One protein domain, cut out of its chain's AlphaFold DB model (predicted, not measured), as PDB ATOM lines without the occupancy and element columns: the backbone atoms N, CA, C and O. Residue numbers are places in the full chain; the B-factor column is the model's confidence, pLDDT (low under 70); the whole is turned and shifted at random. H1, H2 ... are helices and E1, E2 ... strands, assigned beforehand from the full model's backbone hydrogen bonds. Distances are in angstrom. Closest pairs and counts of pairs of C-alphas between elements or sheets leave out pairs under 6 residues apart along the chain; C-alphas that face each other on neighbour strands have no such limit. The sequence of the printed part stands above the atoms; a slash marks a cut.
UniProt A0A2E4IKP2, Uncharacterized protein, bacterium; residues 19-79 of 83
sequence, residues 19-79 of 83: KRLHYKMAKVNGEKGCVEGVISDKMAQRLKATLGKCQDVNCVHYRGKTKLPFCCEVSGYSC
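AT A GLANCE: This is residues 19 to 79 of the 83 residues of an uncharacterized protein of bacterium (UniProt A0A2E4IKP2). A strongly twisted antiparallel sheet of two hairpins, E1-E2 and E3-E4, has short helices H1 and H2 over opposite faces. The printed part has 61 residues, with elements in the order E1 E2 H1 H2 E3 E4; the sheet's order is E1 E2 E4 E3, the class mixed. It is compact, radius of gyration of the C-alphas 10.7 A, spanning 28 by 22 by 16 A.

IN THESE COORDINATES: E1, residues 19 to 28, begins at C-alpha 19 (4.203, -22.418, -17.512) and measures 26.2 A. E2, residues 31 to 40, 27.5 A, bends by 53 degrees at residue 37. H1 is residues 41 to 47, H2 54 to 57, E3 61 to 68. E4, residues 72 to 78, ends at C-alpha 78 (-11.914, -5.159, -14.361).

HOW THE PARTS SIT: Within hydrogen-bond range are N 24 and O 35 of E1 and E2, 2.8 A, N 36 and O 75 of E2 and E4, 2.9 A, and N 74 and O 66 of E4 and E3, 2.8 A. H1's height over the sheet is 8.4 A; its closest C-alphas to E1 are Ala 44 and His 22, 6.7 A. H2's height is 7.7 A; Cys 54 and Cys 34 are its closest C-alphas to E2, 5.6 A. Every O i to N i+4 pair is within range in H1; H2 is too short for one.

THE WHOLE: The printed part has no cut or long link; no printed residue is under 70 pLDDT.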
ATOM      1  N   LYS A  19       4.875 -23.691 -17.766       89.50
ATOM      2  CA  LYS A  19       4.203 -22.418 -17.512       89.50
ATOM      3  C   LYS A  19       2.872 -22.397 -18.242       89.50
ATOM      4  O   LYS A  19       2.808 -22.726 -19.425       89.50
ATOM      5  N   ARG A  20       1.819 -21.995 -17.542       93.31
ATOM      6  CA  ARG A  20       0.464 -21.880 -18.082       93.31
ATOM      7  C   ARG A  20      -0.153 -20.569 -17.637       93.31
ATOM      8  O   ARG A  20       0.281 -19.963 -16.654       93.31
ATOM      9  N   LEU A  21      -1.153 -20.133 -18.386       95.38
ATOM     10  CA  LEU A  21      -1.914 -18.949 -18.039       95.38
ATOM     11  C   LEU A  21      -2.783 -19.257 -16.818       95.38
ATOM     12  O   LEU A  21      -3.556 -20.216 -16.817       95.38
ATOM     13  N   HIS A  22      -2.578 -18.470 -15.774       96.19
ATOM     14  CA  HIS A  22      -3.346 -18.522 -14.544       96.19
ATOM     15  C   HIS A  22      -3.912 -17.139 -14.262       96.19
ATOM     16  O   HIS A  22      -3.274 -16.135 -14.586       96.19
ATOM     17  N   TYR A  23      -5.055 -17.092 -13.593       96.19
ATOM     18  CA  TYR A  23      -5.706 -15.867 -13.169       96.19
ATOM     19  C   TYR A  23      -5.945 -15.850 -11.661       96.19
ATOM     20  O   TYR A  23      -5.973 -16.879 -10.984       96.19
ATOM     21  N   LYS A  24      -6.131 -14.658 -11.109       95.25
ATOM     22  CA  LYS A  24      -6.489 -14.446  -9.715       95.25
ATOM     23  C   LYS A  24      -7.421 -13.254  -9.602       95.25
ATOM     24  O   LYS A  24      -7.132 -12.181 -10.123       95.25
ATOM     25  N   MET A  25      -8.501 -13.430  -8.851       94.69
ATOM     26  CA  MET A  25      -9.386 -12.328  -8.495       94.69
ATOM     27  C   MET A  25      -8.684 -11.372  -7.530       94.69
ATOM     28  O   MET A  25      -8.054 -11.795  -6.557       94.69
ATOM     29  N   ALA A  26      -8.816 -10.081  -7.787       91.31
ATOM     30  CA  ALA A  26      -8.294  -9.015  -6.951       91.31
ATOM     31  C   ALA A  26      -9.404  -7.999  -6.677       91.31
ATOM     32  O   ALA A  26     -10.302  -7.811  -7.491       91.31
ATOM     33  N   LYS A  27      -9.345  -7.332  -5.527       90.12
ATOM     34  CA  LYS A  27     -10.211  -6.193  -5.224       90.12
ATOM     35  C   LYS A  27      -9.325  -4.963  -5.117       90.12
ATOM     36  O   LYS A  27      -8.441  -4.937  -4.264       90.12
ATOM     37  N   VAL A  28      -9.525  -3.984  -5.991       81.94
ATOM     38  CA  VAL A  28      -8.729  -2.749  -6.030       81.94
ATOM     39  C   VAL A  28      -9.692  -1.589  -5.845       81.94
ATOM     40  O   VAL A  28     -10.655  -1.474  -6.589       81.94
ATOM     41  N   ASN A  29      -9.473  -0.761  -4.821       83.44
ATOM     42  CA  ASN A  29     -10.318   0.404  -4.517       83.44
ATOM     43  C   ASN A  29     -11.826   0.104  -4.399       83.44
ATOM     44  O   ASN A  29     -12.654   0.945  -4.719       83.44
ATOM     45  N   GLY A  30     -12.196  -1.091  -3.936       82.44
ATOM     46  CA  GLY A  30     -13.603  -1.484  -3.812       82.44
ATOM     47  C   GLY A  30     -14.147  -2.271  -5.006       82.44
ATOM     48  O   GLY A  30     -15.061  -3.068  -4.809       82.44
ATOM     49  N   GLU A  31     -13.531  -2.148  -6.180       85.94
ATOM     50  CA  GLU A  31     -13.979  -2.784  -7.423       85.94
ATOM     51  C   GLU A  31     -13.433  -4.209  -7.565       85.94
ATOM     52  O   GLU A  31     -12.277  -4.498  -7.215       85.94
ATOM     53  N   LYS A  32     -14.256  -5.118  -8.103       91.12
ATOM     54  CA  LYS A  32     -13.801  -6.461  -8.484       91.12
ATOM     55  C   LYS A  32     -12.975  -6.389  -9.768       91.12
ATOM     56  O   LYS A  32     -13.430  -5.934 -10.815       91.12
ATOM     57  N   GLY A  33     -11.766  -6.922  -9.690       93.12
ATOM     58  CA  GLY A  33     -10.870  -7.106 -10.815       93.12
ATOM     59  C   GLY A  33     -10.296  -8.512 -10.859       93.12
ATOM     60  O   GLY A  33     -10.511  -9.354  -9.984       93.12
ATOM     61  N   CYS A  34      -9.524  -8.753 -11.899       94.25
ATOM     62  CA  CYS A  34      -8.808  -9.985 -12.118       94.25
ATOM     63  C   CYS A  34      -7.424  -9.676 -12.679       94.25
ATOM     64  O   CYS A  34      -7.240  -8.724 -13.432       94.25
ATOM     65  N   VAL A  35      -6.440 -10.474 -12.288       95.06
ATOM     66  CA  VAL A  35      -5.073 -10.398 -12.793       95.06
ATOM     67  C   VAL A  35      -4.701 -11.759 -13.357       95.06
ATOM     68  O   VAL A  35      -4.870 -12.760 -12.666       95.06
ATOM     69  N   GLU A  36      -4.166 -11.810 -14.571       96.44
ATOM     70  CA  GLU A  36      -3.687 -13.044 -15.199       96.44
ATOM     71  C   GLU A  36      -2.227 -12.949 -15.636       96.44
ATOM     72  O   GLU A  36      -1.702 -11.870 -15.904       96.44
ATOM     73  N   GLY A  37      -1.550 -14.093 -15.696       95.25
ATOM     74  CA  GLY A  37      -0.160 -14.177 -16.125       95.25
ATOM     75  C   GLY A  37       0.294 -15.607 -16.387       95.25
ATOM     76  O   GLY A  37      -0.282 -16.575 -15.891       95.25
ATOM     77  N   VAL A  38       1.351 -15.743 -17.189       95.12
ATOM     78  CA  VAL A  38       1.932 -17.044 -17.541       95.12
ATOM     79  C   VAL A  38       2.979 -17.431 -16.499       95.12
ATOM     80  O   VAL A  38       4.103 -16.924 -16.494       95.12
ATOM     81  N   ILE A  39       2.603 -18.341 -15.606       92.88
ATOM     82  CA  ILE A  39       3.408 -18.769 -14.456       92.88
ATOM     83  C   ILE A  39       3.431 -20.294 -14.342       92.88
ATOM     84  O   ILE A  39       2.603 -20.979 -14.939       92.88
ATOM     85  N   SER A  40       4.404 -20.843 -13.612       92.50
ATOM     86  CA  SER A  40       4.426 -22.280 -13.314       92.50
ATOM     87  C   SER A  40       3.348 -22.648 -12.300       92.50
ATOM     88  O   SER A  40       2.980 -21.822 -11.462       92.50
ATOM     89  N   ASP A  41       2.916 -23.907 -12.306       90.25
ATOM     90  CA  ASP A  41       1.916 -24.418 -11.360       90.25
ATOM     91  C   ASP A  41       2.357 -24.206  -9.895       90.25
ATOM     92  O   ASP A  41       1.555 -23.829  -9.040       90.25
ATOM     93  N   LYS A  42       3.661 -24.324  -9.596       90.00
ATOM     94  CA  LYS A  42       4.212 -24.002  -8.263       90.00
ATOM     95  C   LYS A  42       4.025 -22.534  -7.883       90.00
ATOM     96  O   LYS A  42       3.730 -22.223  -6.729       90.00
ATOM     97  N   MET A  43       4.239 -21.620  -8.827       89.44
ATOM     98  CA  MET A  43       4.041 -20.192  -8.585       89.44
ATOM     99  C   MET A  43       2.548 -19.872  -8.452       89.44
ATOM    100  O   MET A  43       2.173 -19.108  -7.567       89.44
ATOM    101  N   ALA A  44       1.696 -20.505  -9.262       91.94
ATOM    102  CA  ALA A  44       0.248 -20.376  -9.151       91.94
ATOM    103  C   ALA A  44      -0.253 -20.812  -7.769       91.94
ATOM    104  O   ALA A  44      -0.986 -20.062  -7.127       91.94
ATOM    105  N   GLN A  45       0.231 -21.942  -7.244       91.50
ATOM    106  CA  GLN A  45      -0.078 -22.390  -5.882       91.50
ATOM    107  C   GLN A  45       0.356 -21.369  -4.818       91.50
ATOM    108  O   GLN A  45      -0.432 -21.031  -3.935       91.50
ATOM    109  N   ARG A  46       1.576 -20.816  -4.921       91.19
ATOM    110  CA  ARG A  46       2.070 -19.773  -3.996       91.19
ATOM    111  C   ARG A  46       1.217 -18.508  -4.030       91.19
ATOM    112  O   ARG A  46       0.960 -17.908  -2.991       91.19
ATOM    113  N   LEU A  47       0.778 -18.107  -5.220       90.12
ATOM    114  CA  LEU A  47      -0.037 -16.911  -5.423       90.12
ATOM    115  C   LEU A  47      -1.531 -17.154  -5.180       90.12
ATOM    116  O   LEU A  47      -2.285 -16.177  -5.139       90.12
ATOM    117  N   LYS A  48      -1.956 -18.408  -4.973       94.31
ATOM    118  CA  LYS A  48      -3.365 -18.832  -4.960       94.31
ATOM    119  C   LYS A  48      -4.091 -18.395  -6.240       94.31
ATOM    120  O   LYS A  48      -5.161 -17.794  -6.178       94.31
ATOM    121  N   ALA A  49      -3.445 -18.616  -7.381       94.00
ATOM    122  CA  ALA A  49      -3.996 -18.366  -8.706       94.00
ATOM    123  C   ALA A  49      -4.630 -19.646  -9.269       94.00
ATOM    124  O   ALA A  49      -4.152 -20.753  -9.013       94.00
ATOM    125  N   THR A  50      -5.689 -19.480 -10.049       96.06
ATOM    126  CA  THR A  50      -6.454 -20.546 -10.696       96.06
ATOM    127  C   THR A  50      -6.002 -20.688 -12.144       96.06
ATOM    128  O   THR A  50      -5.668 -19.700 -12.790       96.06
ATOM    129  N   LEU A  51      -5.966 -21.913 -12.669       96.12
ATOM    130  CA  LEU A  51      -5.663 -22.152 -14.080       96.12
ATOM    131  C   LEU A  51      -6.780 -21.566 -14.959       96.12
ATOM    132  O   LEU A  51      -7.948 -21.855 -14.714       96.12
ATOM    133  N   GLY A  52      -6.426 -20.770 -15.970       94.81
ATOM    134  CA  GLY A  52      -7.393 -20.118 -16.858       94.81
ATOM    135  C   GLY A  52      -7.098 -18.639 -17.078       94.81
ATOM    136  O   GLY A  52      -5.984 -18.170 -16.822       94.81
ATOM    137  N   LYS A  53      -8.111 -17.912 -17.550       96.12
ATOM    138  CA  LYS A  53      -8.045 -16.494 -17.918       96.12
ATOM    139  C   LYS A  53      -9.063 -15.669 -17.141       96.12
ATOM    140  O   LYS A  53     -10.108 -16.162 -16.736       96.12
ATOM    141  N   CYS A  54      -8.817 -14.372 -17.023       94.69
ATOM    142  CA  CYS A  54      -9.764 -13.422 -16.443       94.69
ATOM    143  C   CYS A  54     -11.097 -13.347 -17.202       94.69
ATOM    144  O   CYS A  54     -12.141 -13.066 -16.612       94.69
ATOM    145  N   GLN A  55     -11.079 -13.650 -18.500       93.44
ATOM    146  CA  GLN A  55     -12.285 -13.721 -19.323       93.44
ATOM    147  C   GLN A  55     -13.236 -14.842 -18.875       93.44
ATOM    148  O   GLN A  55     -14.446 -14.661 -18.967       93.44
ATOM    149  N   ASP A  56     -12.712 -15.935 -18.306       93.31
ATOM    150  CA  ASP A  56     -13.509 -17.084 -17.841       93.31
ATOM    151  C   ASP A  56     -14.395 -16.728 -16.630       93.31
ATOM    152  O   ASP A  56     -15.331 -17.447 -16.292       93.31
ATOM    153  N   VAL A  57     -14.109 -15.597 -15.974       91.31
ATOM    154  CA  VAL A  57     -14.829 -15.068 -14.805       91.31
ATOM    155  C   VAL A  57     -15.449 -13.694 -15.070       91.31
ATOM    156  O   VAL A  57     -15.659 -12.910 -14.145       91.31
ATOM    157  N   ASN A  58     -15.757 -13.392 -16.336       91.31
ATOM    158  CA  ASN A  58     -16.411 -12.150 -16.772       91.31
ATOM    159  C   ASN A  58     -15.620 -10.864 -16.458       91.31
ATOM    160  O   ASN A  58     -16.186  -9.772 -16.329       91.31
ATOM    161  N   CYS A  59     -14.291 -10.971 -16.385       92.19
ATOM    162  CA  CYS A  59     -13.382  -9.836 -16.269       92.19
ATOM    163  C   CYS A  59     -12.709  -9.572 -17.614       92.19
ATOM    164  O   CYS A  59     -11.619 -10.063 -17.900       92.19
ATOM    165  N   VAL A  60     -13.406  -8.812 -18.460       92.31
ATOM    166  CA  VAL A  60     -13.058  -8.605 -19.876       92.31
ATOM    167  C   VAL A  60     -12.434  -7.239 -20.163       92.31
ATOM    168  O   VAL A  60     -11.798  -7.055 -21.199       92.31
ATOM    169  N   HIS A  61     -12.568  -6.280 -19.246       92.94
ATOM    170  CA  HIS A  61     -12.115  -4.905 -19.459       92.94
ATOM    171  C   HIS A  61     -10.650  -4.752 -19.078       92.94
ATOM    172  O   HIS A  61     -10.326  -4.641 -17.899       92.94
ATOM    173  N   TYR A  62      -9.758  -4.749 -20.064       93.12
ATOM    174  CA  TYR A  62      -8.323  -4.596 -19.832       93.12
ATOM    175  C   TYR A  62      -7.994  -3.254 -19.160       93.12
ATOM    176  O   TYR A  62      -8.442  -2.195 -19.596       93.12
ATOM    177  N   ARG A  63      -7.184  -3.298 -18.100       93.88
ATOM    178  CA  ARG A  63      -6.770  -2.124 -17.311       93.88
ATOM    179  C   ARG A  63      -5.285  -1.811 -17.412       93.88
ATOM    180  O   ARG A  63      -4.873  -0.720 -17.035       93.88
ATOM    181  N   GLY A  64      -4.483  -2.738 -17.919       94.00
ATOM    182  CA  GLY A  64      -3.047  -2.544 -18.061       94.00
ATOM    183  C   GLY A  64      -2.264  -3.799 -17.730       94.00
ATOM    184  O   GLY A  64      -2.824  -4.853 -17.433       94.00
ATOM    185  N   LYS A  65      -0.944  -3.665 -17.757       95.38
ATOM    186  CA  LYS A  65      -0.013  -4.736 -17.430       95.38
ATOM    187  C   LYS A  65       1.103  -4.223 -16.543       95.38
ATOM    188  O   LYS A  65       1.484  -3.058 -16.629       95.38
ATOM    189  N   THR A  66       1.629  -5.093 -15.698       93.44
ATOM    190  CA  THR A  66       2.757  -4.777 -14.826       93.44
ATOM    191  C   THR A  66       3.699  -5.961 -14.718       93.44
ATOM    192  O   THR A  66       3.304  -7.115 -14.889       93.44
ATOM    193  N   LYS A  67       4.967  -5.683 -14.433       92.06
ATOM    194  CA  LYS A  67       5.973  -6.714 -14.199       92.06
ATOM    195  C   LYS A  67       6.150  -6.891 -12.702       92.06
ATOM    196  O   LYS A  67       6.655  -5.999 -12.024       92.06
ATOM    197  N   LEU A  68       5.762  -8.055 -12.192       86.06
ATOM    198  CA  LEU A  68       5.998  -8.398 -10.798       86.06
ATOM    199  C   LEU A  68       7.478  -8.755 -10.602       86.06
ATOM    200  O   LEU A  68       8.004  -9.606 -11.337       86.06
ATOM    201  N   PRO A  69       8.161  -8.144  -9.619       83.31
ATOM    202  CA  PRO A  69       9.547  -8.474  -9.333       83.31
ATOM    203  C   PRO A  69       9.654  -9.960  -8.976       83.31
ATOM    204  O   PRO A  69       8.824 -10.502  -8.249       83.31
ATOM    205  N   PHE A  70      10.667 -10.630  -9.531       79.06
ATOM    206  CA  PHE A  70      10.946 -12.056  -9.312       79.06
ATOM    207  C   PHE A  70       9.853 -13.048  -9.763       79.06
ATOM    208  O   PHE A  70       9.945 -14.230  -9.434       79.06
ATOM    209  N   CYS A  71       8.850 -12.615 -10.537       79.62
ATOM    210  CA  CYS A  71       7.843 -13.516 -11.106       79.62
ATOM    211  C   CYS A  71       7.768 -13.442 -12.629       79.62
ATOM    212  O   CYS A  71       8.249 -14.336 -13.328       79.62
ATOM    213  N   CYS A  72       7.058 -12.431 -13.127       85.38
ATOM    214  CA  CYS A  72       6.351 -12.533 -14.394       85.38
ATOM    215  C   CYS A  72       5.685 -11.196 -14.761       85.38
ATOM    216  O   CYS A  72       5.415 -10.362 -13.894       85.38
ATOM    217  N   GLU A  73       5.414 -11.006 -16.050       93.19
ATOM    218  CA  GLU A  73       4.473  -9.983 -16.515       93.19
ATOM    219  C   GLU A  73       3.046 -10.479 -16.263       93.19
ATOM    220  O   GLU A  73       2.739 -11.650 -16.505       93.19
ATOM    221  N   VAL A  74       2.202  -9.595 -15.742       94.44
ATOM    222  CA  VAL A  74       0.793  -9.861 -15.470       94.44
ATOM    223  C   VAL A  74      -0.076  -8.781 -16.097       94.44
ATOM    224  O   VAL A  74       0.308  -7.610 -16.135       94.44
ATOM    225  N   SER A  75      -1.256  -9.176 -16.554       96.19
ATOM    226  CA  SER A  75      -2.278  -8.311 -17.133       96.19
ATOM    227  C   SER A  75      -3.438  -8.168 -16.155       96.19
ATOM    228  O   SER A  75      -3.876  -9.152 -15.565       96.19
ATOM    229  N   GLY A  76      -3.926  -6.947 -15.970       94.62
ATOM    230  CA  GLY A  76      -5.066  -6.626 -15.120       94.62
ATOM    231  C   GLY A  76      -6.324  -6.359 -15.938       94.62
ATOM    232  O   GLY A  76      -6.273  -5.709 -16.983       94.62
ATOM    233  N   TYR A  77      -7.456  -6.818 -15.422       94.75
ATOM    234  CA  TYR A  77      -8.786  -6.668 -15.996       94.75
ATOM    235  C   TYR A  77      -9.775  -6.242 -14.904       94.75
ATOM    236  O   TYR A  77      -9.666  -6.690 -13.765       94.75
ATOM    237  N   SER A  78     -10.756  -5.402 -15.229       92.88
ATOM    238  CA  SER A  78     -11.914  -5.159 -14.361       92.88
ATOM    239  C   SER A  78     -13.087  -6.046 -14.764       92.88
ATOM    240  O   SER A  78     -13.261  -6.381 -15.940       92.88
ATOM    241  N   CYS A  79     -13.888  -6.429 -13.777       91.00
ATOM    242  CA  CYS A  79     -15.048  -7.287 -13.969       91.00
ATOM    243  C   CYS A  79     -16.302  -6.457 -14.220       91.00
ATOM    244  O   CYS A  79     -16.441  -5.365 -13.674       91.00
TER     245      CYS A  79